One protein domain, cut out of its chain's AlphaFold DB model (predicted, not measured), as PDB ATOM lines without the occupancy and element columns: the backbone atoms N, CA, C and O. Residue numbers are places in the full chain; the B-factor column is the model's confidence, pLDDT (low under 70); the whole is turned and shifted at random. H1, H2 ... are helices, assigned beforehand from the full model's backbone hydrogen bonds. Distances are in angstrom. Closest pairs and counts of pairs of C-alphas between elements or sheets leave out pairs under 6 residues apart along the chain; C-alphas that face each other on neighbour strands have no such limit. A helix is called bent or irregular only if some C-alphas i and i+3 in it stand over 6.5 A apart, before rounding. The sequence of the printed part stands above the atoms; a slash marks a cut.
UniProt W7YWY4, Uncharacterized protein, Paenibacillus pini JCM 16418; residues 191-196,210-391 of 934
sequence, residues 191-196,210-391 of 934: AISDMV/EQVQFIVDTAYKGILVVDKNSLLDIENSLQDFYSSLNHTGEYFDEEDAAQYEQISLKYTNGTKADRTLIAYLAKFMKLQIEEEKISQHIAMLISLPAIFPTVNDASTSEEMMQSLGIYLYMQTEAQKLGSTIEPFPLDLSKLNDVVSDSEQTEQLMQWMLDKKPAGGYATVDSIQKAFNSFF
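Overview. This is residues 191 to 196 and 210 to 391 of the 934 residues of an uncharacterized protein of Paenibacillus pini JCM 16418 (UniProt W7YWY4). The domain has two lobes: in the larger, H1 to H4 form a curved row of helices with alternating directions, crossed by the hairpin of H5 and H6; the smaller, looser lobe holds the long kinked H7 with H8, H9 and H10. The lobes meet where H5 touches H10, and residues 308 to 316 run from H6 to H7. The printed part has 188 residues with ten named helices, H1 to H10 in order, and no named strand: all helix, mostly crossed in packing. It is compact, with a radius of gyration of the C-alphas of 17.7 A, and only just elongated, spanning 55 by 37 by 23 A.

Along the chain. H1, residues 191 to 196, begins at C-alpha 191 (44.685, -40.189, 23.426). H2 is residues 210 to 227, 25.8 A long; H3, 231 to 245, 20.7 A; H4, 254 to 268, 19.6 A; H5, 272 to 288, 24.4 A; H6, 294 to 307, 19.6 A. H7, residues 317 to 340, is 33.2 A long with a kink of 47 degrees near residue 334. H4, H6 and H7 are irregular: C-alphas 256 and 259 are 7.3 A apart, 302 and 305 7.7 A, 336 and 339 9.1 A. H8 is residues 351 to 354, H9 358 to 370, and H10 380 to 390, ending at C-alpha 390 (37.426, -18.590, -17.323).

Arrangement. H1 touches residues 212 to 220 of H2, closest C-alphas Ile 192 and Ala 219 at 5.6 A. Residues 218 to 226 of H2 touch H3 in a hairpin, a shallow tilt of 11 degrees, closest C-alphas Val 225 and Ser 237 at 5.1 A. H3, with residues 239 to 245, forms a hairpin with H4, closest C-alphas Tyr 242 and Ser 264 at 4.9 A. H5 and H6, a hairpin and both hubs, touch four helices each. H6 touches residues 219 to 226 of H2, about perpendicular at 90 degrees, closest C-alphas Gly 222 and Ile 298 at 5.3 A. Residues 272 to 277 of H5 touch H10, closest C-alphas Ala 273 and Val 380 at 4.8 A. Residues 317 to 321 of H7 touch H9, closest C-alphas Ser 317 and Met 365 at 4.9 A. H8 and H9 only just touch, only at the corner, with 3 pairs of C-alphas within 8 A, closest Val 354 and Thr 361 at 5.5 A. Every O i to N i+4 pair is within hydrogen-bond range in H1, H2, H3, H5 and H9; H4 has 9 of 11, H6 7 of 10, H7 18 of 20, H10 6 of 7, and H8 is too short for one.

Size, cuts and confidence. The C-alphas farthest apart, Glu 210 and Asp 357, are 56.8 A apart. Residues 197 to 209 are not printed; C-alphas 196 and 210 are 12.3 A apart across the cut. Of the links printed whole, none is long. Mean pLDDT of the printed part is 85.9; 11 residues are under 70, among them 288 to 292.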
ATOM      1  N   ALA A 191      45.180 -40.219  24.798       90.62
ATOM      2  CA  ALA A 191      44.685 -40.189  23.426       90.62
ATOM      3  C   ALA A 191      44.925 -41.514  22.685       90.62
ATOM      4  O   ALA A 191      44.025 -42.008  22.012       90.62
ATOM      5  N   ILE A 192      46.104 -42.125  22.833       93.62
ATOM      6  CA  ILE A 192      46.393 -43.453  22.265       93.62
ATOM      7  C   ILE A 192      45.485 -44.516  22.887       93.62
ATOM      8  O   ILE A 192      44.927 -45.338  22.167       93.62
ATOM      9  N   SER A 193      45.292 -44.481  24.204       93.94
ATOM     10  CA  SER A 193      44.393 -45.393  24.915       93.94
ATOM     11  C   SER A 193      42.940 -45.285  24.426       93.94
ATOM     12  O   SER A 193      42.297 -46.303  24.158       93.94
ATOM     13  N   ASP A 194      42.438 -44.065  24.213       90.19
ATOM     14  CA  ASP A 194      41.120 -43.822  23.615       90.19
ATOM     15  C   ASP A 194      41.027 -44.418  22.201       90.19
ATOM     16  O   ASP A 194      40.019 -45.036  21.857       90.19
ATOM     17  N   MET A 195      42.081 -44.268  21.390       90.19
ATOM     18  CA  MET A 195      42.144 -44.832  20.038       90.19
ATOM     19  C   MET A 195      42.158 -46.365  20.062       90.19
ATOM     20  O   MET A 195      41.396 -46.987  19.326       90.19
ATOM     21  N   VAL A 196      42.934 -46.991  20.947       93.50
ATOM     22  CA  VAL A 196      42.916 -48.452  21.144       93.50
ATOM     23  C   VAL A 196      41.512 -48.930  21.526       93.50
ATOM     24  O   VAL A 196      40.993 -49.896  20.973       93.50
ATOM     25  N   GLU A 210      49.809 -58.018  18.059       92.50
ATOM     26  CA  GLU A 210      50.198 -57.343  16.820       92.50
ATOM     27  C   GLU A 210      49.123 -56.338  16.383       92.50
ATOM     28  O   GLU A 210      49.451 -55.216  15.996       92.50
ATOM     29  N   GLN A 211      47.843 -56.686  16.544       93.81
ATOM     30  CA  GLN A 211      46.725 -55.766  16.319       93.81
ATOM     31  C   GLN A 211      46.728 -54.576  17.290       93.81
ATOM     32  O   GLN A 211      46.457 -53.446  16.883       93.81
ATOM     33  N   VAL A 212      47.039 -54.811  18.571       94.50
ATOM     34  CA  VAL A 212      47.116 -53.744  19.584       94.50
ATOM     35  C   VAL A 212      48.257 -52.784  19.245       94.50
ATOM     36  O   VAL A 212      48.044 -51.572  19.183       94.50
ATOM     37  N   GLN A 213      49.445 -53.324  18.960       94.50
ATOM     38  CA  GLN A 213      50.624 -52.545  18.584       94.50
ATOM     39  C   GLN A 213      50.367 -51.697  17.336       94.50
ATOM     40  O   GLN A 213      50.688 -50.511  17.325       94.50
ATOM     41  N   PHE A 214      49.730 -52.265  16.307       95.25
ATOM     42  CA  PHE A 214      49.414 -51.537  15.079       95.25
ATOM     43  C   PHE A 214      48.553 -50.289  15.335       95.25
ATOM     44  O   PHE A 214      48.809 -49.220  14.766       95.25
ATOM     45  N   ILE A 215      47.545 -50.393  16.208       94.81
ATOM     46  CA  ILE A 215      46.689 -49.252  16.555       94.81
ATOM     47  C   ILE A 215      47.454 -48.223  17.387       94.81
ATOM     48  O   ILE A 215      47.299 -47.026  17.140       94.81
ATOM     49  N   VAL A 216      48.318 -48.657  18.311       95.12
ATOM     50  CA  VAL A 216      49.202 -47.756  19.070       95.12
ATOM     51  C   VAL A 216      50.118 -46.965  18.131       95.12
ATOM     52  O   VAL A 216      50.165 -45.735  18.214       95.12
ATOM     53  N   ASP A 217      50.781 -47.639  17.192       94.44
ATOM     54  CA  ASP A 217      51.702 -47.016  16.234       94.44
ATOM     55  C   ASP A 217      50.976 -46.051  15.289       94.44
ATOM     56  O   ASP A 217      51.468 -44.964  14.969       94.44
ATOM     57  N   THR A 218      49.774 -46.425  14.848       94.69
ATOM     58  CA  THR A 218      48.948 -45.585  13.976       94.69
ATOM     59  C   THR A 218      48.423 -44.358  14.727       94.69
ATOM     60  O   THR A 218      48.504 -43.241  14.210       94.69
ATOM     61  N   ALA A 219      47.961 -44.518  15.970       94.38
ATOM     62  CA  ALA A 219      47.535 -43.407  16.820       94.38
ATOM     63  C   ALA A 219      48.694 -42.442  17.119       94.38
ATOM     64  O   ALA A 219      48.512 -41.225  17.057       94.38
ATOM     65  N   TYR A 220      49.900 -42.968  17.353       94.56
ATOM     66  CA  TYR A 220      51.110 -42.163  17.510       94.56
ATOM     67  C   TYR A 220      51.390 -41.288  16.280       94.56
ATOM     68  O   TYR A 220      51.625 -40.086  16.415       94.56
ATOM     69  N   LYS A 221      51.283 -41.840  15.063       95.12
ATOM     70  CA  LYS A 221      51.413 -41.051  13.822       95.12
ATOM     71  C   LYS A 221      50.338 -39.962  13.717       95.12
ATOM     72  O   LYS A 221      50.638 -38.856  13.278       95.12
ATOM     73  N   GLY A 222      49.118 -40.233  14.185       93.81
ATOM     74  CA  GLY A 222      48.055 -39.229  14.291       93.81
ATOM     75  C   GLY A 222      48.419 -38.071  15.229       93.81
ATOM     76  O   GLY A 222      48.223 -36.909  14.880       93.81
ATOM     77  N   ILE A 223      49.029 -38.367  16.382       93.00
ATOM     78  CA  ILE A 223      49.550 -37.346  17.308       93.00
ATOM     79  C   ILE A 223      50.608 -36.479  16.627       93.00
ATOM     80  O   ILE A 223      50.583 -35.257  16.778       93.00
ATOM     81  N   LEU A 224      51.509 -37.082  15.843       93.38
ATOM     82  CA  LEU A 224      52.538 -36.323  15.129       93.38
ATOM     83  C   LEU A 224      51.928 -35.287  14.184       93.38
ATOM     84  O   LEU A 224      52.448 -34.176  14.131       93.38
ATOM     85  N   VAL A 225      50.824 -35.610  13.498       94.19
ATOM     86  CA  VAL A 225      50.078 -34.648  12.665       94.19
ATOM     87  C   VAL A 225      49.555 -33.490  13.512       94.19
ATOM     88  O   VAL A 225      49.765 -32.328  13.160       94.19
ATOM     89  N   VAL A 226      48.907 -33.799  14.641       89.56
ATOM     90  CA  VAL A 226      48.335 -32.797  15.556       89.56
ATOM     91  C   VAL A 226      49.417 -31.876  16.123       89.56
ATOM     92  O   VAL A 226      49.174 -30.684  16.287       89.56
ATOM     93  N   ASP A 227      50.631 -32.369  16.352       90.62
ATOM     94  CA  ASP A 227      51.749 -31.575  16.875       90.62
ATOM     95  C   ASP A 227      52.375 -30.618  15.847       90.62
ATOM     96  O   ASP A 227      53.087 -29.680  16.225       90.62
ATOM     97  N   LYS A 228      52.147 -30.823  14.544       92.00
ATOM     98  CA  LYS A 228      52.726 -29.955  13.513       92.00
ATOM     99  C   LYS A 228      51.944 -28.652  13.364       92.00
ATOM    100  O   LYS A 228      50.728 -28.582  13.539       92.00
ATOM    101  N   ASN A 229      52.680 -27.604  12.998       86.88
ATOM    102  CA  ASN A 229      52.132 -26.273  12.730       86.88
ATOM    103  C   ASN A 229      52.402 -25.805  11.295       86.88
ATOM    104  O   ASN A 229      51.594 -25.060  10.757       86.88
ATOM    105  N   SER A 230      53.498 -26.224  10.658       90.81
ATOM    106  CA  SER A 230      53.767 -25.926   9.244       90.81
ATOM    107  C   SER A 230      52.909 -26.810   8.343       90.81
ATOM    108  O   SER A 230      52.846 -28.020   8.559       90.81
ATOM    109  N   LEU A 231      52.304 -26.232   7.300       89.75
ATOM    110  CA  LEU A 231      51.507 -26.986   6.327       89.75
ATOM    111  C   LEU A 231      52.299 -28.137   5.678       89.75
ATOM    112  O   LEU A 231      51.757 -29.220   5.484       89.75
ATOM    113  N   LEU A 232      53.590 -27.925   5.395       89.94
ATOM    114  CA  LEU A 232      54.455 -28.950   4.806       89.94
ATOM    115  C   LEU A 232      54.700 -30.118   5.770       89.94
ATOM    116  O   LEU A 232      54.669 -31.276   5.360       89.94
ATOM    117  N   ASP A 233      54.916 -29.823   7.053       93.88
ATOM    118  CA  ASP A 233      55.147 -30.858   8.065       93.88
ATOM    119  C   ASP A 233      53.863 -31.643   8.359       93.88
ATOM    120  O   ASP A 233      53.925 -32.855   8.576       93.88
ATOM    121  N   ILE A 234      52.708 -30.965   8.341       94.50
ATOM    122  CA  ILE A 234      51.384 -31.593   8.447       94.50
ATOM    123  C   ILE A 234      51.169 -32.537   7.266       94.50
ATOM    124  O   ILE A 234      50.801 -33.686   7.480       94.50
ATOM    125  N   GLU A 235      51.439 -32.096   6.035       94.06
ATOM    126  CA  GLU A 235      51.287 -32.939   4.845       94.06
ATOM    127  C   GLU A 235      52.191 -34.183   4.904       94.06
ATOM    128  O   GLU A 235      51.719 -35.293   4.662       94.06
ATOM    129  N   ASN A 236      53.462 -34.029   5.295       93.94
ATOM    130  CA  ASN A 236      54.378 -35.162   5.461       93.94
ATOM    131  C   ASN A 236      53.902 -36.129   6.559       93.94
ATOM    132  O   ASN A 236      53.897 -37.339   6.360       93.94
ATOM    133  N   SER A 237      53.441 -35.602   7.698       96.38
ATOM    134  CA  SER A 237      52.943 -36.435   8.803       96.38
ATOM    135  C   SER A 237      51.639 -37.154   8.430       96.38
ATOM    136  O   SER A 237      51.427 -38.298   8.825       96.38
ATOM    137  N   LEU A 238      50.771 -36.513   7.637       96.25
ATOM    138  CA  LEU A 238      49.564 -37.139   7.094       96.25
ATOM    139  C   LEU A 238      49.920 -38.270   6.131       96.25
ATOM    140  O   LEU A 238      49.290 -39.323   6.185       96.25
ATOM    141  N   GLN A 239      50.943 -38.095   5.289       95.44
ATOM    142  CA  GLN A 239      51.424 -39.164   4.417       95.44
ATOM    143  C   GLN A 239      51.831 -40.401   5.228       95.44
ATOM    144  O   GLN A 239      51.401 -41.504   4.890       95.44
ATOM    145  N   ASP A 240      52.587 -40.231   6.314       95.25
ATOM    146  CA  ASP A 240      52.979 -41.342   7.191       95.25
ATOM    147  C   ASP A 240      51.766 -41.983   7.885       95.25
ATOM    148  O   ASP A 240      51.663 -43.211   7.971       95.25
ATOM    149  N   PHE A 241      50.816 -41.161   8.342       96.75
ATOM    150  CA  PHE A 241      49.586 -41.608   8.995       96.75
ATOM    151  C   PHE A 241      48.702 -42.457   8.072       96.75
ATOM    152  O   PHE A 241      48.375 -43.594   8.416       96.75
ATOM    153  N   TYR A 242      48.368 -41.966   6.875       95.62
ATOM    154  CA  TYR A 242      47.553 -42.733   5.926       95.62
ATOM    155  C   TYR A 242      48.304 -43.924   5.342       95.62
ATOM    156  O   TYR A 242      47.690 -44.959   5.107       95.62
ATOM    157  N   SER A 243      49.627 -43.838   5.177       94.81
ATOM    158  CA  SER A 243      50.415 -45.015   4.796       94.81
ATOM    159  C   SER A 243      50.304 -46.113   5.859       94.81
ATOM    160  O   SER A 243      50.191 -47.276   5.500       94.81
ATOM    161  N   SER A 244      50.255 -45.760   7.151       94.06
ATOM    162  CA  SER A 244      49.965 -46.711   8.238       94.06
ATOM    163  C   SER A 244      48.571 -47.327   8.105       94.06
ATOM    164  O   SER A 244      48.441 -48.545   8.123       94.06
ATOM    165  N   LEU A 245      47.539 -46.496   7.906       91.69
ATOM    166  CA  LEU A 245      46.150 -46.951   7.758       91.69
ATOM    167  C   LEU A 245      45.942 -47.873   6.550       91.69
ATOM    168  O   LEU A 245      45.090 -48.756   6.601       91.69
ATOM    169  N   ASN A 246      46.737 -47.726   5.491       91.00
ATOM    170  CA  ASN A 246      46.664 -48.601   4.322       91.00
ATOM    171  C   ASN A 246      47.096 -50.053   4.603       91.00
ATOM    172  O   ASN A 246      46.852 -50.920   3.778       91.00
ATOM    173  N   HIS A 247      47.732 -50.326   5.748       91.56
ATOM    174  CA  HIS A 247      48.113 -51.683   6.159       91.56
ATOM    175  C   HIS A 247      47.080 -52.308   7.114       91.56
ATOM    176  O   HIS A 247      47.349 -53.341   7.714       91.56
ATOM    177  N   THR A 248      45.894 -51.704   7.289       89.38
ATOM    178  CA  THR A 248      44.891 -52.199   8.254       89.38
ATOM    179  C   THR A 248      44.447 -53.638   7.946       89.38
ATOM    180  O   THR A 248      44.326 -54.434   8.877       89.38
ATOM    181  N   GLY A 249      44.282 -54.025   6.678       87.94
ATOM    182  CA  GLY A 249      43.902 -55.390   6.290       87.94
ATOM    183  C   GLY A 249      44.993 -56.442   6.482       87.94
ATOM    184  O   GLY A 249      44.720 -57.632   6.358       87.94
ATOM    185  N   GLU A 250      46.222 -56.047   6.836       93.00
ATOM    186  CA  GLU A 250      47.253 -56.999   7.276       93.00
ATOM    187  C   GLU A 250      46.996 -57.504   8.704       93.00
ATOM    188  O   GLU A 250      47.482 -58.571   9.082       93.00
ATOM    189  N   TYR A 251      46.230 -56.743   9.493       90.31
ATOM    190  CA  TYR A 251      46.004 -57.000  10.914       90.31
ATOM    191  C   TYR A 251      44.546 -57.337  11.243       90.31
ATOM    192  O   TYR A 251      44.305 -58.043  12.223       90.31
ATOM    193  N   PHE A 252      43.580 -56.858  10.458       87.12
ATOM    194  CA  PHE A 252      42.146 -57.010  10.724       87.12
ATOM    195  C   PHE A 252      41.403 -57.628   9.538       87.12
ATOM    196  O   PHE A 252      41.835 -57.510   8.393       87.12
ATOM    197  N   ASP A 253      40.270 -58.274   9.821       82.94
ATOM    198  CA  ASP A 253      39.413 -58.872   8.798       82.94
ATOM    199  C   ASP A 253      38.829 -57.803   7.855       82.94
ATOM    200  O   ASP A 253      38.696 -56.630   8.214       82.94
ATOM    201  N   GLU A 254      38.430 -58.217   6.648       73.56
ATOM    202  CA  GLU A 254      37.961 -57.321   5.577       73.56
ATOM    203  C   GLU A 254      36.821 -56.383   6.025       73.56
ATOM    204  O   GLU A 254      36.820 -55.207   5.663       73.56
ATOM    205  N   GLU A 255      35.890 -56.859   6.865       72.31
ATOM    206  CA  GLU A 255      34.782 -56.045   7.401       72.31
ATOM    207  C   GLU A 255      35.280 -54.867   8.260       72.31
ATOM    208  O   GLU A 255      34.720 -53.772   8.185       72.31
ATOM    209  N   ASP A 256      36.351 -55.066   9.032       69.25
ATOM    210  CA  ASP A 256      36.920 -54.050   9.922       69.25
ATOM    211  C   ASP A 256      37.942 -53.151   9.201       69.25
ATOM    212  O   ASP A 256      38.088 -51.977   9.551       69.25
ATOM    213  N   ALA A 257      38.633 -53.667   8.176       76.69
ATOM    214  CA  ALA A 257      39.716 -52.970   7.480       76.69
ATOM    215  C   ALA A 257      39.271 -52.136   6.264       76.69
ATOM    216  O   ALA A 257      39.828 -51.056   6.029       76.69
ATOM    217  N   ALA A 258      38.267 -52.593   5.501       74.31
ATOM    218  CA  ALA A 258      37.983 -52.087   4.151       74.31
ATOM    219  C   ALA A 258      37.750 -50.569   4.087       74.31
ATOM    220  O   ALA A 258      38.225 -49.896   3.171       74.31
ATOM    221  N   GLN A 259      37.049 -50.001   5.073       75.81
ATOM    222  CA  GLN A 259      36.792 -48.558   5.104       75.81
ATOM    223  C   GLN A 259      38.080 -47.741   5.286       75.81
ATOM    224  O   GLN A 259      38.243 -46.697   4.659       75.81
ATOM    225  N   TYR A 260      39.012 -48.210   6.117       81.12
ATOM    226  CA  TYR A 260      40.243 -47.483   6.424       81.12
ATOM    227  C   TYR A 260      41.223 -47.552   5.259       81.12
ATOM    228  O   TYR A 260      41.825 -46.536   4.909       81.12
ATOM    229  N   GLU A 261      41.305 -48.705   4.597       82.94
ATOM    230  CA  GLU A 261      42.089 -48.873   3.375       82.94
ATOM    231  C   GLU A 261      41.572 -47.968   2.260       82.94
ATOM    232  O   GLU A 261      42.338 -47.181   1.713       82.94
ATOM    233  N   GLN A 262      40.264 -47.965   1.989       80.25
ATOM    234  CA  GLN A 262      39.676 -47.090   0.968       80.25
ATOM    235  C   GLN A 262      39.947 -45.606   1.239       80.25
ATOM    236  O   GLN A 262      40.318 -44.860   0.327       80.25
ATOM    237  N   ILE A 263      39.791 -45.169   2.492       79.75
ATOM    238  CA  ILE A 263      40.053 -43.780   2.871       79.75
ATOM    239  C   ILE A 263      41.538 -43.440   2.724       79.75
ATOM    240  O   ILE A 263      41.882 -42.384   2.185       79.75
ATOM    241  N   SER A 264      42.417 -44.339   3.165       88.19
ATOM    242  CA  SER A 264      43.859 -44.150   3.048       88.19
ATOM    243  C   SER A 264      44.303 -44.073   1.587       88.19
ATOM    244  O   SER A 264      45.001 -43.126   1.228       88.19
ATOM    245  N   LEU A 265      43.796 -44.963   0.724       87.38
ATOM    246  CA  LEU A 265      44.069 -44.987  -0.712       87.38
ATOM    247  C   LEU A 265      43.627 -43.697  -1.393       87.38
ATOM    248  O   LEU A 265      44.334 -43.196  -2.266       87.38
ATOM    249  N   LYS A 266      42.493 -43.120  -0.976       85.44
ATOM    250  CA  LYS A 266      42.039 -41.828  -1.498       85.44
ATOM    251  C   LYS A 266      43.060 -40.717  -1.232       85.44
ATOM    252  O   LYS A 266      43.304 -39.891  -2.108       85.44
ATOM    253  N   TYR A 267      43.689 -40.704  -0.057       91.44
ATOM    254  CA  TYR A 267      44.739 -39.731   0.248       91.44
ATOM    255  C   TYR A 267      46.070 -40.066  -0.440       91.44
ATOM    256  O   TYR A 267      46.677 -39.200  -1.075       91.44
ATOM    257  N   THR A 268      46.541 -41.313  -0.334       92.19
ATOM    258  CA  THR A 268      47.867 -41.712  -0.832       92.19
ATOM    259  C   THR A 268      47.950 -41.675  -2.356       92.19
ATOM    260  O   THR A 268      48.975 -41.251  -2.888       92.19
ATOM    261  N   ASN A 269      46.870 -42.035  -3.058       90.25
ATOM    262  CA  ASN A 269      46.791 -41.964  -4.521       90.25
ATOM    263  C   ASN A 269      46.373 -40.579  -5.034       90.25
ATOM    264  O   ASN A 269      46.439 -40.335  -6.240       90.25
ATOM    265  N   GLY A 270      45.958 -39.676  -4.142       90.19
ATOM    266  CA  GLY A 270      45.586 -38.309  -4.486       90.19
ATOM    267  C   GLY A 270      46.731 -37.538  -5.143       90.19
ATOM    268  O   GLY A 270      47.922 -37.831  -4.972       90.19
ATOM    269  N   THR A 271      46.380 -36.507  -5.905       95.12
ATOM    270  CA  THR A 271      47.377 -35.603  -6.484       95.12
ATOM    271  C   THR A 271      48.067 -34.780  -5.390       95.12
ATOM    272  O   THR A 271      47.631 -34.731  -4.236       95.12
ATOM    273  N   LYS A 272      49.147 -34.066  -5.740       94.69
ATOM    274  CA  LYS A 272      49.750 -33.105  -4.804       94.69
ATOM    275  C   LYS A 272      48.745 -32.005  -4.427       94.69
ATOM    276  O   LYS A 272      48.766 -31.564  -3.286       94.69
ATOM    277  N   ALA A 273      47.847 -31.610  -5.335       95.00
ATOM    278  CA  ALA A 273      46.775 -30.665  -5.023       95.00
ATOM    279  C   ALA A 273      45.845 -31.187  -3.917       95.00
ATOM    280  O   ALA A 273      45.611 -30.478  -2.940       95.00
ATOM    281  N   ASP A 274      45.381 -32.433  -4.039       93.69
ATOM    282  CA  ASP A 274      44.459 -33.053  -3.079       93.69
ATOM    283  C   ASP A 274      45.096 -33.156  -1.692       93.69
ATOM    284  O   ASP A 274      44.518 -32.705  -0.703       93.69
ATOM    285  N   ARG A 275      46.335 -33.666  -1.622       94.06
ATOM    286  CA  ARG A 275      47.071 -33.782  -0.355       94.06
ATOM    287  C   ARG A 275      47.312 -32.427   0.302       94.06
ATOM    288  O   ARG A 275      47.116 -32.309   1.510       94.06
ATOM    289  N   THR A 276      47.687 -31.404  -0.470       94.31
ATOM    290  CA  THR A 276      47.893 -30.042   0.048       94.31
ATOM    291  C   THR A 276      46.591 -29.431   0.579       94.31
ATOM    292  O   THR A 276      46.598 -28.833   1.655       94.31
ATOM    293  N   LEU A 277      45.464 -29.603  -0.120       93.88
ATOM    294  CA  LEU A 277      44.167 -29.077   0.323       93.88
ATOM    295  C   LEU A 277      43.628 -29.823   1.556       93.88
ATOM    296  O   LEU A 277      43.122 -29.183   2.477       93.88
ATOM    297  N   ILE A 278      43.807 -31.147   1.631       92.31
ATOM    298  CA  ILE A 278      43.454 -31.947   2.816       92.31
ATOM    299  C   ILE A 278      44.355 -31.594   4.010       92.31
ATOM    300  O   ILE A 278      43.863 -31.479   5.130       92.31
ATOM    301  N   ALA A 279      45.657 -31.373   3.799       93.56
ATOM    302  CA  ALA A 279      46.564 -30.917   4.855       93.56
ATOM    303  C   ALA A 279      46.175 -29.529   5.379       93.56
ATOM    304  O   ALA A 279      46.201 -29.287   6.589       93.56
ATOM    305  N   TYR A 280      45.751 -28.634   4.482       92.88
ATOM    306  CA  TYR A 280      45.239 -27.327   4.875       92.88
ATOM    307  C   TYR A 280      43.956 -27.471   5.692       92.88
ATOM    308  O   TYR A 280      43.823 -26.822   6.725       92.88
ATOM    309  N   LEU A 281      43.042 -28.358   5.285       88.31
ATOM    310  CA  LEU A 281      41.832 -28.648   6.049       88.31
ATOM    311  C   LEU A 281      42.150 -29.219   7.439       88.31
ATOM    312  O   LEU A 281      41.577 -28.760   8.421       88.31
ATOM    313  N   ALA A 282      43.089 -30.161   7.547       87.81
ATOM    314  CA  ALA A 282      43.530 -30.704   8.833       87.81
ATOM    315  C   ALA A 282      44.033 -29.595   9.774       87.81
ATOM    316  O   ALA A 282      43.625 -29.530  10.935       87.81
ATOM    317  N   LYS A 283      44.861 -28.676   9.254       89.94
ATOM    318  CA  LYS A 283      45.330 -27.504  10.007       89.94
ATOM    319  C   LYS A 283      44.185 -26.564  10.383       89.94
ATOM    320  O   LYS A 283      44.116 -26.110  11.521       89.94
ATOM    321  N   PHE A 284      43.309 -26.265   9.428       83.81
ATOM    322  CA  PHE A 284      42.174 -25.368   9.608       83.81
ATOM    323  C   PHE A 284      41.246 -25.871  10.717       83.81
ATOM    324  O   PHE A 284      40.932 -25.122  11.633       83.81
ATOM    325  N   MET A 285      40.882 -27.151  10.695       76.00
ATOM    326  CA  MET A 285      39.991 -27.748  11.694       76.00
ATOM    327  C   MET A 285      40.622 -27.805  13.085       76.00
ATOM    328  O   MET A 285      39.945 -27.477  14.050       76.00
ATOM    329  N   LYS A 286      41.923 -28.111  13.194       80.56
ATOM    330  CA  LYS A 286      42.658 -28.030  14.471       80.56
ATOM    331  C   LYS A 286      42.518 -26.652  15.137       80.56
ATOM    332  O   LYS A 286      42.487 -26.567  16.355       80.56
ATOM    333  N   LEU A 287      42.445 -25.574  14.353       77.25
ATOM    334  CA  LEU A 287      42.292 -24.209  14.872       77.25
ATOM    335  C   LEU A 287      40.842 -23.828  15.200       77.25
ATOM    336  O   LEU A 287      40.626 -22.830  15.873       77.25
ATOM    337  N   GLN A 288      39.857 -24.570  14.698       65.75
ATOM    338  CA  GLN A 288      38.434 -24.298  14.941       65.75
ATOM    339  C   GLN A 288      37.886 -25.044  16.166       65.75
ATOM    340  O   GLN A 288      36.753 -24.800  16.574       65.75
ATOM    341  N   ILE A 289      38.661 -25.970  16.731       62.00
ATOM    342  CA  ILE A 289      38.217 -26.904  17.760       62.00
ATOM    343  C   ILE A 289      39.054 -26.660  19.028       62.00
ATOM    344  O   ILE A 289      40.037 -27.346  19.289       62.00
ATOM    345  N   GLU A 290      38.697 -25.634  19.805       51.44
ATOM    346  CA  GLU A 290      39.504 -25.181  20.955       51.44
ATOM    347  C   GLU A 290      39.336 -26.034  22.238       51.44
ATOM    348  O   GLU A 290      40.132 -25.884  23.162       51.44
ATOM    349  N   GLU A 291      38.370 -26.964  22.307       54.38
ATOM    350  CA  GLU A 291      38.043 -27.714  23.544       54.38
ATOM    351  C   GLU A 291      37.977 -29.256  23.398       54.38
ATOM    352  O   GLU A 291      37.503 -29.943  24.305       54.38
ATOM    353  N   GLU A 292      38.451 -29.844  22.293       63.50
ATOM    354  CA  GLU A 292      38.353 -31.303  22.075       63.50
ATOM    355  C   GLU A 292      39.587 -32.110  22.500       63.50
ATOM    356  O   GLU A 292      40.733 -31.656  22.440       63.50
ATOM    357  N   LYS A 293      39.349 -33.377  22.872       75.19
ATOM    358  CA  LYS A 293      40.404 -34.348  23.193       75.19
ATOM    359  C   LYS A 293      41.299 -34.580  21.967       75.19
ATOM    360  O   LYS A 293      40.839 -34.604  20.824       75.19
ATOM    361  N   ILE A 294      42.586 -34.850  22.193       85.62
ATOM    362  CA  ILE A 294      43.539 -35.206  21.121       85.62
ATOM    363  C   ILE A 294      43.045 -36.437  20.332       85.62
ATOM    364  O   ILE A 294      43.194 -36.494  19.114       85.62
ATOM    365  N   SER A 295      42.388 -37.394  20.995       81.19
ATOM    366  CA  SER A 295      41.785 -38.571  20.355       81.19
ATOM    367  C   SER A 295      40.689 -38.219  19.341       81.19
ATOM    368  O   SER A 295      40.603 -38.857  18.293       81.19
ATOM    369  N   GLN A 296      39.900 -37.168  19.585       78.50
ATOM    370  CA  GLN A 296      38.877 -36.692  18.644       78.50
ATOM    371  C   GLN A 296      39.510 -36.070  17.399       78.50
ATOM    372  O   GLN A 296      39.089 -36.371  16.282       78.50
ATOM    373  N   HIS A 297      40.590 -35.304  17.574       79.62
ATOM    374  CA  HIS A 297      41.368 -34.777  16.454       79.62
ATOM    375  C   HIS A 297      41.924 -35.909  15.583       79.62
ATOM    376  O   HIS A 297      41.790 -35.864  14.365       79.62
ATOM    377  N   ILE A 298      42.485 -36.964  16.184       84.88
ATOM    378  CA  ILE A 298      42.997 -38.121  15.433       84.88
ATOM    379  C   ILE A 298      41.860 -38.855  14.705       84.88
ATOM    380  O   ILE A 298      41.995 -39.168  13.523       84.88
ATOM    381  N   ALA A 299      40.725 -39.096  15.367       81.81
ATOM    382  CA  ALA A 299      39.558 -39.718  14.738       81.81
ATOM    383  C   ALA A 299      39.031 -38.891  13.549       81.81
ATOM    384  O   ALA A 299      38.653 -39.445  12.516       81.81
ATOM    385  N   MET A 300      39.071 -37.562  13.660       78.25
ATOM    386  CA  MET A 300      38.718 -36.652  12.576       78.25
ATOM    387  C   MET A 300      39.656 -36.806  11.378       78.25
ATOM    388  O   MET A 300      39.168 -36.913  10.249       78.25
ATOM    389  N   LEU A 301      40.975 -36.883  11.615       85.19
ATOM    390  CA  LEU A 301      41.961 -37.105  10.554       85.19
ATOM    391  C   LEU A 301      41.625 -38.354   9.739       85.19
ATOM    392  O   LEU A 301      41.682 -38.306   8.522       85.19
ATOM    393  N   ILE A 302      41.190 -39.441  10.375       81.81
ATOM    394  CA  ILE A 302      40.843 -40.685   9.671       81.81
ATOM    395  C   ILE A 302      39.718 -40.466   8.661       81.81
ATOM    396  O   ILE A 302      39.746 -41.048   7.588       81.81
ATOM    397  N   SER A 303      38.742 -39.611   8.968       75.56
ATOM    398  CA  SER A 303      37.578 -39.378   8.103       75.56
ATOM    399  C   SER A 303      37.814 -38.364   6.976       75.56
ATOM    400  O   SER A 303      37.033 -38.312   6.022       75.56
ATOM    401  N   LEU A 304      38.880 -37.564   7.071       79.50
ATOM    402  CA  LEU A 304      39.091 -36.373   6.248       79.50
ATOM    403  C   LEU A 304      38.973 -36.595   4.733       79.50
ATOM    404  O   LEU A 304      38.219 -35.859   4.090       79.50
ATOM    405  N   PRO A 305      39.648 -37.592   4.132       79.38
ATOM    406  CA  PRO A 305      39.609 -37.785   2.689       79.38
ATOM    407  C   PRO A 305      38.216 -38.212   2.216       79.38
ATOM    408  O   PRO A 305      37.799 -37.847   1.119       79.38
ATOM    409  N   ALA A 306      37.457 -38.945   3.038       70.25
ATOM    410  CA  ALA A 306      36.100 -39.365   2.692       70.25
ATOM    411  C   ALA A 306      35.086 -38.217   2.718       70.25
ATOM    412  O   ALA A 306      34.128 -38.249   1.940       70.25
ATOM    413  N   ILE A 307      35.264 -37.245   3.616       65.19
ATOM    414  CA  ILE A 307      34.312 -36.141   3.807       65.19
ATOM    415  C   ILE A 307      34.668 -34.885   3.012       65.19
ATOM    416  O   ILE A 307      33.780 -34.075   2.759       65.19
ATOM    417  N   PHE A 308      35.932 -34.716   2.613       74.25
ATOM    418  CA  PHE A 308      36.379 -33.560   1.844       74.25
ATOM    419  C   PHE A 308      36.269 -33.829   0.334       74.25
ATOM    420  O   PHE A 308      37.021 -34.657  -0.192       74.25
ATOM    421  N   PRO A 309      35.341 -33.165  -0.381       74.06
ATOM    422  CA  PRO A 309      35.218 -33.325  -1.822       74.06
ATOM    423  C   PRO A 309      36.336 -32.544  -2.512       74.06
ATOM    424  O   PRO A 309      36.484 -31.330  -2.328       74.06
ATOM    425  N   THR A 310      37.152 -33.253  -3.288       86.06
ATOM    426  CA  THR A 310      38.183 -32.604  -4.090       86.06
ATOM    427  C   THR A 310      37.655 -32.250  -5.475       86.06
ATOM    428  O   THR A 310      36.833 -32.968  -6.041       86.06
ATOM    429  N   VAL A 311      38.174 -31.181  -6.085       88.88
ATOM    430  CA  VAL A 311      37.866 -30.872  -7.498       88.88
ATOM    431  C   VAL A 311      38.299 -31.992  -8.453       88.88
ATOM    432  O   VAL A 311      37.811 -32.070  -9.581       88.88
ATOM    433  N   ASN A 312      39.204 -32.870  -8.015       92.81
ATOM    434  CA  ASN A 312      39.609 -34.050  -8.766       92.81
ATOM    435  C   ASN A 312      38.566 -35.172  -8.706       92.81
ATOM    436  O   ASN A 312      38.359 -35.825  -9.732       92.81
ATOM    437  N   ASP A 313      37.854 -35.309  -7.582       85.94
ATOM    438  CA  ASP A 313      36.730 -36.242  -7.415       85.94
ATOM    439  C   ASP A 313      35.504 -35.836  -8.254       85.94
ATOM    440  O   ASP A 313      34.727 -36.690  -8.676       85.94
ATOM    441  N   ALA A 314      35.331 -34.537  -8.522       86.19
ATOM    442  CA  ALA A 314      34.158 -34.013  -9.216       86.19
ATOM    443  C   ALA A 314      34.057 -34.502 -10.670       86.19
ATOM    444  O   ALA A 314      34.933 -34.226 -11.492       86.19
ATOM    445  N   SER A 315      32.966 -35.185 -10.997       88.12
ATOM    446  CA  SER A 315      32.628 -35.672 -12.342       88.12
ATOM    447  C   SER A 315      31.432 -34.937 -12.952       88.12
ATOM    448  O   SER A 315      31.185 -35.048 -14.151       88.12
ATOM    449  N   THR A 316      30.715 -34.160 -12.143       83.44
ATOM    450  CA  THR A 316      29.570 -33.340 -12.556       83.44
ATOM    451  C   THR A 316      29.737 -31.884 -12.130       83.44
ATOM    452  O   THR A 316      30.511 -31.570 -11.219       83.44
ATOM    453  N   SER A 317      29.001 -30.972 -12.776       72.25
ATOM    454  CA  SER A 317      29.021 -29.547 -12.421       72.25
ATOM    455  C   SER A 317      28.597 -29.304 -10.973       72.25
ATOM    456  O   SER A 317      29.143 -28.425 -10.311       72.25
ATOM    457  N   GLU A 318      27.664 -30.108 -10.454       74.56
ATOM    458  CA  GLU A 318      27.186 -30.024  -9.073       74.56
ATOM    459  C   GLU A 318      28.287 -30.395  -8.065       74.56
ATOM    460  O   GLU A 318      28.531 -29.656  -7.110       74.56
ATOM    461  N   GLU A 319      29.025 -31.480  -8.310       69.06
ATOM    462  CA  GLU A 319      30.160 -31.891  -7.467       69.06
ATOM    463  C   GLU A 319      31.328 -30.894  -7.541       69.06
ATOM    464  O   GLU A 319      32.002 -30.619  -6.539       69.06
ATOM    465  N   MET A 320      31.562 -30.308  -8.720       83.38
ATOM    466  CA  MET A 320      32.562 -29.254  -8.904       83.38
ATOM    467  C   MET A 320      32.170 -27.998  -8.115       83.38
ATOM    468  O   MET A 320      33.004 -27.416  -7.416       83.38
ATOM    469  N   MET A 321      30.886 -27.630  -8.151       76.75
ATOM    470  CA  MET A 321      30.333 -26.516  -7.379       76.75
ATOM    471  C   MET A 321      30.470 -26.750  -5.880       76.75
ATOM    472  O   MET A 321      30.863 -25.842  -5.148       76.75
ATOM    473  N   GLN A 322      30.190 -27.969  -5.422       71.56
ATOM    474  CA  GLN A 322      30.357 -28.357  -4.028       71.56
ATOM    475  C   GLN A 322      31.812 -28.184  -3.571       71.56
ATOM    476  O   GLN A 322      32.065 -27.589  -2.521       71.56
ATOM    477  N   SER A 323      32.761 -28.667  -4.376       79.88
ATOM    478  CA  SER A 323      34.193 -28.599  -4.072       79.88
ATOM    479  C   SER A 323      34.684 -27.148  -4.009       79.88
ATOM    480  O   SER A 323      35.215 -26.712  -2.988       79.88
ATOM    481  N   LEU A 324      34.432 -26.355  -5.057       81.12
ATOM    482  CA  LEU A 324      34.849 -24.948  -5.110       81.12
ATOM    483  C   LEU A 324      34.128 -24.073  -4.075       81.12
ATOM    484  O   LEU A 324      34.719 -23.127  -3.551       81.12
ATOM    485  N   GLY A 325      32.880 -24.399  -3.735       74.62
ATOM    486  CA  GLY A 325      32.132 -23.725  -2.677       74.62
ATOM    487  C   GLY A 325      32.764 -23.915  -1.296       74.62
ATOM    488  O   GLY A 325      32.927 -22.943  -0.557       74.62
ATOM    489  N   ILE A 326      33.184 -25.141  -0.962       72.69
ATOM    490  CA  ILE A 326      33.905 -25.423   0.292       72.69
ATOM    491  C   ILE A 326      35.248 -24.689   0.318       72.69
ATOM    492  O   ILE A 326      35.632 -24.134   1.345       72.69
ATOM    493  N   TYR A 327      35.946 -24.630  -0.813       84.69
ATOM    494  CA  TYR A 327      37.234 -23.945  -0.908       84.69
ATOM    495  C   TYR A 327      37.091 -22.435  -0.700       84.69
ATOM    496  O   TYR A 327      37.869 -21.842   0.045       84.69
ATOM    497  N   LEU A 328      36.065 -21.814  -1.293       80.06
ATOM    498  CA  LEU A 328      35.762 -20.397  -1.081       80.06
ATOM    499  C   LEU A 328      35.406 -20.105   0.384       80.06
ATOM    500  O   LEU A 328      35.813 -19.077   0.933       80.06
ATOM    501  N   TYR A 329      34.668 -21.007   1.033       77.25
ATOM    502  CA  TYR A 329      34.380 -20.901   2.461       77.25
ATOM    503  C   TYR A 329      35.670 -20.936   3.290       77.25
ATOM    504  O   TYR A 329      35.928 -20.009   4.057       77.25
ATOM    505  N   MET A 330      36.525 -21.939   3.073       79.44
ATOM    506  CA  MET A 330      37.806 -22.057   3.773       79.44
ATOM    507  C   MET A 330      38.699 -20.835   3.545       79.44
ATOM    508  O   MET A 330      39.302 -20.340   4.492       79.44
ATOM    509  N   GLN A 331      38.740 -20.304   2.321       84.81
ATOM    510  CA  GLN A 331      39.426 -19.050   2.010       84.81
ATOM    511  C   GLN A 331      38.904 -17.887   2.856       84.81
ATOM    512  O   GLN A 331      39.693 -17.128   3.416       84.81
ATOM    513  N   THR A 332      37.584 -17.750   2.951       78.12
ATOM    514  CA  THR A 332      36.935 -16.658   3.683       78.12
ATOM    515  C   THR A 332      37.200 -16.759   5.186       78.12
ATOM    516  O   THR A 332      37.539 -15.762   5.819       78.12
ATOM    517  N   GLU A 333      37.101 -17.953   5.768       76.94
ATOM    518  CA  GLU A 333      37.371 -18.156   7.195       76.94
ATOM    519  C   GLU A 333      38.860 -18.018   7.531       76.94
ATOM    520  O   GLU A 333      39.217 -17.382   8.524       76.94
ATOM    521  N   ALA A 334      39.752 -18.521   6.675       80.81
ATOM    522  CA  ALA A 334      41.191 -18.336   6.842       80.81
ATOM    523  C   ALA A 334      41.587 -16.852   6.869       80.81
ATOM    524  O   ALA A 334      42.440 -16.451   7.660       80.81
ATOM    525  N   GLN A 335      40.932 -16.011   6.060       84.44
ATOM    526  CA  GLN A 335      41.142 -14.562   6.097       84.44
ATOM    527  C   GLN A 335      40.755 -13.948   7.450       84.44
ATOM    528  O   GLN A 335      41.444 -13.036   7.910       84.44
ATOM    529  N   LYS A 336      39.702 -14.448   8.113       82.44
ATOM    530  CA  LYS A 336      39.299 -13.982   9.454       82.44
ATOM    531  C   LYS A 336      40.310 -14.375  10.529       82.44
ATOM    532  O   LYS A 336      40.560 -13.593  11.441       82.44
ATOM    533  N   LEU A 337      40.913 -15.558  10.403       78.81
ATOM    534  CA  LEU A 337      41.949 -16.057  11.317       78.81
ATOM    535  C   LEU A 337      43.283 -15.297  11.196       78.81
ATOM    536  O   LEU A 337      44.123 -15.375  12.099       78.81
ATOM    537  N   GLY A 338      43.487 -14.547  10.110       85.62
ATOM    538  CA  GLY A 338      44.653 -13.688   9.917       85.62
ATOM    539  C   GLY A 338      45.969 -14.467   9.975       85.62
ATOM    540  O   GLY A 338      46.109 -15.509   9.348       85.62
ATOM    541  N   SER A 339      46.944 -13.985  10.751       84.12
ATOM    542  CA  SER A 339      48.273 -14.612  10.872       84.12
ATOM    543  C   SER A 339      48.292 -15.953  11.622       84.12
ATOM    544  O   SER A 339      49.359 -16.545  11.768       84.12
ATOM    545  N   THR A 340      47.149 -16.421  12.128       84.00
ATOM    546  CA  THR A 340      47.022 -17.699  12.853       84.00
ATOM    547  C   THR A 340      47.129 -18.907  11.911       84.00
ATOM    548  O   THR A 340      47.520 -19.996  12.328       84.00
ATOM    549  N   ILE A 341      46.837 -18.712  10.623       86.31
ATOM    550  CA  ILE A 341      46.943 -19.724   9.566       86.31
ATOM    551  C   ILE A 341      47.556 -19.095   8.307       86.31
ATOM    552  O   ILE A 341      47.417 -17.897   8.074       86.31
ATOM    553  N   GLU A 342      48.266 -19.874   7.486       88.69
ATOM    554  CA  GLU A 342      48.689 -19.388   6.170       88.69
ATOM    555  C   GLU A 342      47.455 -19.082   5.301       88.69
ATOM    556  O   GLU A 342      46.412 -19.720   5.474       88.69
ATOM    557  N   PRO A 343      47.545 -18.150   4.334       90.06
ATOM    558  CA  PRO A 343      46.466 -17.923   3.380       90.06
ATOM    559  C   PRO A 343      46.036 -19.220   2.694       90.06
ATOM    560  O   PRO A 343      46.866 -20.094   2.426       90.06
ATOM    561  N   PHE A 344      44.741 -19.337   2.392       93.69
ATOM    562  CA  PHE A 344      44.238 -20.488   1.652       93.69
ATOM    563  C   PHE A 344      44.976 -20.619   0.302       93.69
ATOM    564  O   PHE A 344      45.216 -19.595  -0.342       93.69
ATOM    565  N   PRO A 345      45.360 -21.838  -0.143       93.12
ATOM    566  CA  PRO A 345      46.242 -22.009  -1.303       93.12
ATOM    567  C   PRO A 345      45.655 -21.572  -2.653       93.12
ATOM    568  O   PRO A 345      46.388 -21.518  -3.639       93.12
ATOM    569  N   LEU A 346      44.350 -21.304  -2.715       95.00
ATOM    570  CA  LEU A 346      43.652 -20.814  -3.903       95.00
ATOM    571  C   LEU A 346      43.037 -19.438  -3.621       95.00
ATOM    572  O   LEU A 346      42.657 -19.131  -2.495       95.00
ATOM    573  N   ASP A 347      42.887 -18.637  -4.669       94.94
ATOM    574  CA  ASP A 347      42.062 -17.435  -4.678       94.94
ATOM    575  C   ASP A 347      40.849 -17.643  -5.589       94.94
ATOM    576  O   ASP A 347      40.925 -17.574  -6.818       94.94
ATOM    577  N   LEU A 348      39.712 -17.896  -4.954       91.44
ATOM    578  CA  LEU A 348      38.411 -18.122  -5.565       91.44
ATOM    579  C   LEU A 348      37.473 -16.926  -5.384       91.44
ATOM    580  O   LEU A 348      36.273 -17.053  -5.613       91.44
ATOM    581  N   SER A 349      37.986 -15.753  -4.998       86.06
ATOM    582  CA  SER A 349      37.171 -14.559  -4.717       86.06
ATOM    583  C   SER A 349      36.230 -14.176  -5.867       86.06
ATOM    584  O   SER A 349      35.086 -13.798  -5.611       86.06
ATOM    585  N   LYS A 350      36.664 -14.372  -7.121       85.19
ATOM    586  CA  LYS A 350      35.871 -14.154  -8.349       85.19
ATOM    587  C   LYS A 350      34.665 -15.079  -8.508       85.19
ATOM    588  O   LYS A 350      33.786 -14.807  -9.320       85.19
ATOM    589  N   LEU A 351      34.576 -16.160  -7.736       78.75
ATOM    590  CA  LEU A 351      33.386 -17.010  -7.726       78.75
ATOM    591  C   LEU A 351      32.163 -16.217  -7.231       78.75
ATOM    592  O   LEU A 351      31.058 -16.435  -7.721       78.75
ATOM    593  N   ASN A 352      32.364 -15.230  -6.345       75.44
ATOM    594  CA  ASN A 352      31.306 -14.323  -5.889       75.44
ATOM    595  C   ASN A 352      30.718 -13.456  -7.016       75.44
ATOM    596  O   ASN A 352      29.572 -13.023  -6.906       75.44
ATOM    597  N   ASP A 353      31.469 -13.227  -8.097       78.38
ATOM    598  CA  ASP A 353      31.012 -12.414  -9.229       78.38
ATOM    599  C   ASP A 353      29.985 -13.169 -10.087       78.38
ATOM    600  O   ASP A 353      29.097 -12.556 -10.676       78.38
ATOM    601  N   VAL A 354      30.072 -14.504 -10.122       70.00
ATOM    602  CA  VAL A 354      29.223 -15.368 -10.964       70.00
ATOM    603  C   VAL A 354      28.157 -16.124 -10.183       70.00
ATOM    604  O   VAL A 354      27.144 -16.488 -10.766       70.00
ATOM    605  N   VAL A 355      28.315 -16.300  -8.863       62.00
ATOM    606  CA  VAL A 355      27.416 -17.118  -8.017       62.00
ATOM    607  C   VAL A 355      25.956 -16.643  -7.999       62.00
ATOM    608  O   VAL A 355      25.062 -17.391  -7.612       62.00
ATOM    609  N   SER A 356      25.702 -15.393  -8.398       55.06
ATOM    610  CA  SER A 356      24.352 -14.821  -8.510       55.06
ATOM    611  C   SER A 356      23.652 -15.135  -9.843       55.06
ATOM    612  O   SER A 356      22.439 -14.930  -9.969       55.06
ATOM    613  N   ASP A 357      24.403 -15.650 -10.818       70.81
ATOM    614  CA  ASP A 357      23.937 -16.073 -12.130       70.81
ATOM    615  C   ASP A 357      24.094 -17.595 -12.263       70.81
ATOM    616  O   ASP A 357      25.189 -18.138 -12.427       70.81
ATOM    617  N   SER A 358      22.960 -18.299 -12.199       59.47
ATOM    618  CA  SER A 358      22.911 -19.758 -12.312       59.47
ATOM    619  C   SER A 358      23.500 -20.283 -13.622       59.47
ATOM    620  O   SER A 358      24.004 -21.398 -13.640       59.47
ATOM    621  N   GLU A 359      23.430 -19.510 -14.708       70.94
ATOM    622  CA  GLU A 359      23.938 -19.931 -16.015       70.94
ATOM    623  C   GLU A 359      25.459 -19.760 -16.099       70.94
ATOM    624  O   GLU A 359      26.156 -20.695 -16.483       70.94
ATOM    625  N   GLN A 360      25.998 -18.617 -15.659       74.62
ATOM    626  CA  GLN A 360      27.454 -18.403 -15.621       74.62
ATOM    627  C   GLN A 360      28.153 -19.305 -14.602       74.62
ATOM    628  O   GLN A 360      29.266 -19.768 -14.847       74.62
ATOM    629  N   THR A 361      27.498 -19.583 -13.471       74.00
ATOM    630  CA  THR A 361      28.020 -20.531 -12.481       74.00
ATOM    631  C   THR A 361      28.131 -21.926 -13.091       74.00
ATOM    632  O   THR A 361      29.186 -22.545 -12.986       74.00
ATOM    633  N   GLU A 362      27.083 -22.399 -13.772       79.62
ATOM    634  CA  GLU A 362      27.092 -23.699 -14.449       79.62
ATOM    635  C   GLU A 362      28.175 -23.764 -15.537       79.62
ATOM    636  O   GLU A 362      28.922 -24.737 -15.613       79.62
ATOM    637  N   GLN A 363      28.339 -22.692 -16.321       85.12
ATOM    638  CA  GLN A 363      29.400 -22.591 -17.330       85.12
ATOM    639  C   GLN A 363      30.804 -22.657 -16.718       85.12
ATOM    640  O   GLN A 363      31.672 -23.326 -17.276       85.12
ATOM    641  N   LEU A 364      31.042 -22.007 -15.576       89.00
ATOM    642  CA  LEU A 364      32.321 -22.095 -14.868       89.00
ATOM    643  C   LEU A 364      32.579 -23.514 -14.340       89.00
ATOM    644  O   LEU A 364      33.707 -23.999 -14.432       89.00
ATOM    645  N   MET A 365      31.560 -24.187 -13.795       91.88
ATOM    646  CA  MET A 365      31.711 -25.561 -13.306       91.88
ATOM    647  C   MET A 365      32.033 -26.522 -14.447       91.88
ATOM    648  O   MET A 365      32.999 -27.281 -14.353       91.88
ATOM    649  N   GLN A 366      31.291 -26.426 -15.552       88.62
ATOM    650  CA  GLN A 366      31.556 -27.212 -16.749       88.62
ATOM    651  C   GLN A 366      32.942 -26.898 -17.327       88.62
ATOM    652  O   GLN A 366      33.688 -27.811 -17.660       88.62
ATOM    653  N   TRP A 367      33.354 -25.629 -17.350       95.44
ATOM    654  CA  TRP A 367      34.700 -25.234 -17.766       95.44
ATOM    655  C   TRP A 367      35.795 -25.884 -16.914       95.44
ATOM    656  O   TRP A 367      36.786 -26.391 -17.444       95.44
ATOM    657  N   MET A 368      35.628 -25.891 -15.591       96.25
ATOM    658  CA  MET A 368      36.571 -26.535 -14.674       96.25
ATOM    659  C   MET A 368      36.627 -28.056 -14.874       96.25
ATOM    660  O   MET A 368      37.686 -28.646 -14.662       96.25
ATOM    661  N   LEU A 369      35.537 -28.697 -15.305       94.56
ATOM    662  CA  LEU A 369      35.537 -30.112 -15.694       94.56
ATOM    663  C   LEU A 369      36.245 -30.323 -17.035       94.56
ATOM    664  O   LEU A 369      37.119 -31.180 -17.132       94.56
ATOM    665  N   ASP A 370      35.948 -29.494 -18.034       95.19
ATOM    666  CA  ASP A 370      36.522 -29.586 -19.382       95.19
ATOM    667  C   ASP A 370      38.038 -29.334 -19.393       95.19
ATOM    668  O   ASP A 370      38.768 -29.866 -20.232       95.19
ATOM    669  N   LYS A 371      38.535 -28.507 -18.464       95.25
ATOM    670  CA  LYS A 371      39.971 -28.244 -18.282       95.25
ATOM    671  C   LYS A 371      40.662 -29.214 -17.328       95.25
ATOM    672  O   LYS A 371      41.889 -29.142 -17.212       95.25
ATOM    673  N   LYS A 372      39.927 -30.128 -16.682       95.88
ATOM    674  CA  LYS A 372      40.506 -31.125 -15.778       95.88
ATOM    675  C   LYS A 372      41.308 -32.162 -16.583       95.88
ATOM    676  O   LYS A 372      40.742 -32.841 -17.437       95.88
ATOM    677  N   PRO A 373      42.620 -32.331 -16.329       93.38
ATOM    678  CA  PRO A 373      43.406 -33.375 -16.986       93.38
ATOM    679  C   PRO A 373      42.912 -34.784 -16.621       93.38
ATOM    680  O   PRO A 373      42.335 -34.984 -15.556       93.38
ATOM    681  N   ALA A 374      43.218 -35.792 -17.447       86.44
ATOM    682  CA  ALA A 374      42.811 -37.185 -17.204       86.44
ATOM    683  C   ALA A 374      43.317 -37.769 -15.863       86.44
ATOM    684  O   ALA A 374      42.682 -38.655 -15.306       86.44
ATOM    685  N   GLY A 375      44.442 -37.264 -15.340       85.94
ATOM    686  CA  GLY A 375      44.971 -37.604 -14.011       85.94
ATOM    687  C   GLY A 375      44.593 -36.611 -12.904       85.94
ATOM    688  O   GLY A 375      45.215 -36.623 -11.847       85.94
ATOM    689  N   GLY A 376      43.638 -35.714 -13.162       93.12
ATOM    690  CA  GLY A 376      43.292 -34.603 -12.282       93.12
ATOM    691  C   GLY A 376      44.278 -33.431 -12.344       93.12
ATOM    692  O   GLY A 376      45.306 -33.446 -13.027       93.12
ATOM    693  N   TYR A 377      43.944 -32.371 -11.620       96.62
ATOM    694  CA  TYR A 377      44.805 -31.232 -11.361       96.62
ATOM    695  C   TYR A 377      45.963 -31.645 -10.454       96.62
ATOM    696  O   TYR A 377      45.777 -31.908  -9.270       96.62
ATOM    697  N   ALA A 378      47.178 -31.670 -11.000       95.62
ATOM    698  CA  ALA A 378      48.352 -32.148 -10.275       95.62
ATOM    699  C   ALA A 378      48.743 -31.259  -9.078       95.62
ATOM    700  O   ALA A 378      49.266 -31.764  -8.090       95.62
ATOM    701  N   THR A 379      48.521 -29.942  -9.170       96.62
ATOM    702  CA  THR A 379      48.921 -28.936  -8.160       96.62
ATOM    703  C   THR A 379      47.829 -27.885  -7.952       96.62
ATOM    704  O   THR A 379      47.040 -27.631  -8.866       96.62
ATOM    705  N   VAL A 380      47.812 -27.216  -6.793       96.25
ATOM    706  CA  VAL A 380      46.894 -26.085  -6.540       96.25
ATOM    707  C   VAL A 380      47.059 -24.967  -7.581       96.25
ATOM    708  O   VAL A 380      46.069 -24.421  -8.054       96.25
ATOM    709  N   ASP A 381      48.278 -24.740  -8.082       96.31
ATOM    710  CA  ASP A 381      48.542 -23.798  -9.178       96.31
ATOM    711  C   ASP A 381      47.814 -24.171 -10.475       96.31
ATOM    712  O   ASP A 381      47.374 -23.295 -11.223       96.31
ATOM    713  N   SER A 382      47.695 -25.467 -10.782       96.81
ATOM    714  CA  SER A 382      46.962 -25.921 -11.970       96.81
ATOM    715  C   SER A 382      45.451 -25.714 -11.836       96.81
ATOM    716  O   SER A 382      44.821 -25.317 -12.816       96.81
ATOM    717  N   ILE A 383      44.900 -25.872 -10.623       97.19
ATOM    718  CA  ILE A 383      43.503 -25.526 -10.310       97.19
ATOM    719  C   ILE A 383      43.303 -24.017 -10.492       97.19
ATOM    720  O   ILE A 383      42.414 -23.587 -11.227       97.19
ATOM    721  N   GLN A 384      44.180 -23.205  -9.890       97.50
ATOM    722  CA  GLN A 384      44.092 -21.747  -9.949       97.50
ATOM    723  C   GLN A 384      44.173 -21.211 -11.383       97.50
ATOM    724  O   GLN A 384      43.436 -20.296 -11.754       97.50
ATOM    725  N   LYS A 385      45.062 -21.775 -12.212       96.38
ATOM    726  CA  LYS A 385      45.195 -21.396 -13.627       96.38
ATOM    727  C   LYS A 385      43.924 -21.693 -14.417       96.38
ATOM    728  O   LYS A 385      43.487 -20.830 -15.178       96.38
ATOM    729  N   ALA A 386      43.332 -22.876 -14.240       96.12
ATOM    730  CA  ALA A 386      42.086 -23.238 -14.915       96.12
ATOM    731  C   ALA A 386      40.933 -22.310 -14.504       96.12
ATOM    732  O   ALA A 386      40.260 -21.756 -15.377       96.12
ATOM    733  N   PHE A 387      40.799 -22.049 -13.199       96.25
ATOM    734  CA  PHE A 387      39.794 -21.146 -12.639       96.25
ATOM    735  C   PHE A 387      39.936 -19.717 -13.181       96.25
ATOM    736  O   PHE A 387      38.988 -19.148 -13.715       96.25
ATOM    737  N   ASN A 388      41.144 -19.147 -13.139       95.19
ATOM    738  CA  ASN A 388      41.396 -17.782 -13.618       95.19
ATOM    739  C   ASN A 388      41.191 -17.618 -15.131       95.19
ATOM    740  O   ASN A 388      40.846 -16.524 -15.589       95.19
ATOM    741  N   SER A 389      41.413 -18.683 -15.907       94.19
ATOM    742  CA  SER A 389      41.279 -18.644 -17.367       94.19
ATOM    743  C   SER A 389      39.836 -18.417 -17.817       94.19
ATOM    744  O   SER A 389      39.638 -17.773 -18.838       94.19
ATOM    745  N   PHE A 390      38.842 -18.854 -17.035       92.88
ATOM    746  CA  PHE A 390      37.426 -18.590 -17.323       92.88
ATOM    747  C   PHE A 390      37.100 -17.088 -17.338       92.88
ATOM    748  O   PHE A 390      36.317 -16.612 -18.152       92.88
ATOM    749  N   PHE A 391      37.740 -16.320 -16.453       88.94
ATOM    750  CA  PHE A 391      37.511 -14.881 -16.293       88.94
ATOM    751  C   PHE A 391      38.422 -14.012 -17.167       88.94
ATOM    752  O   PHE A 391      38.439 -12.787 -17.019       88.94
TER     753      PHE A 391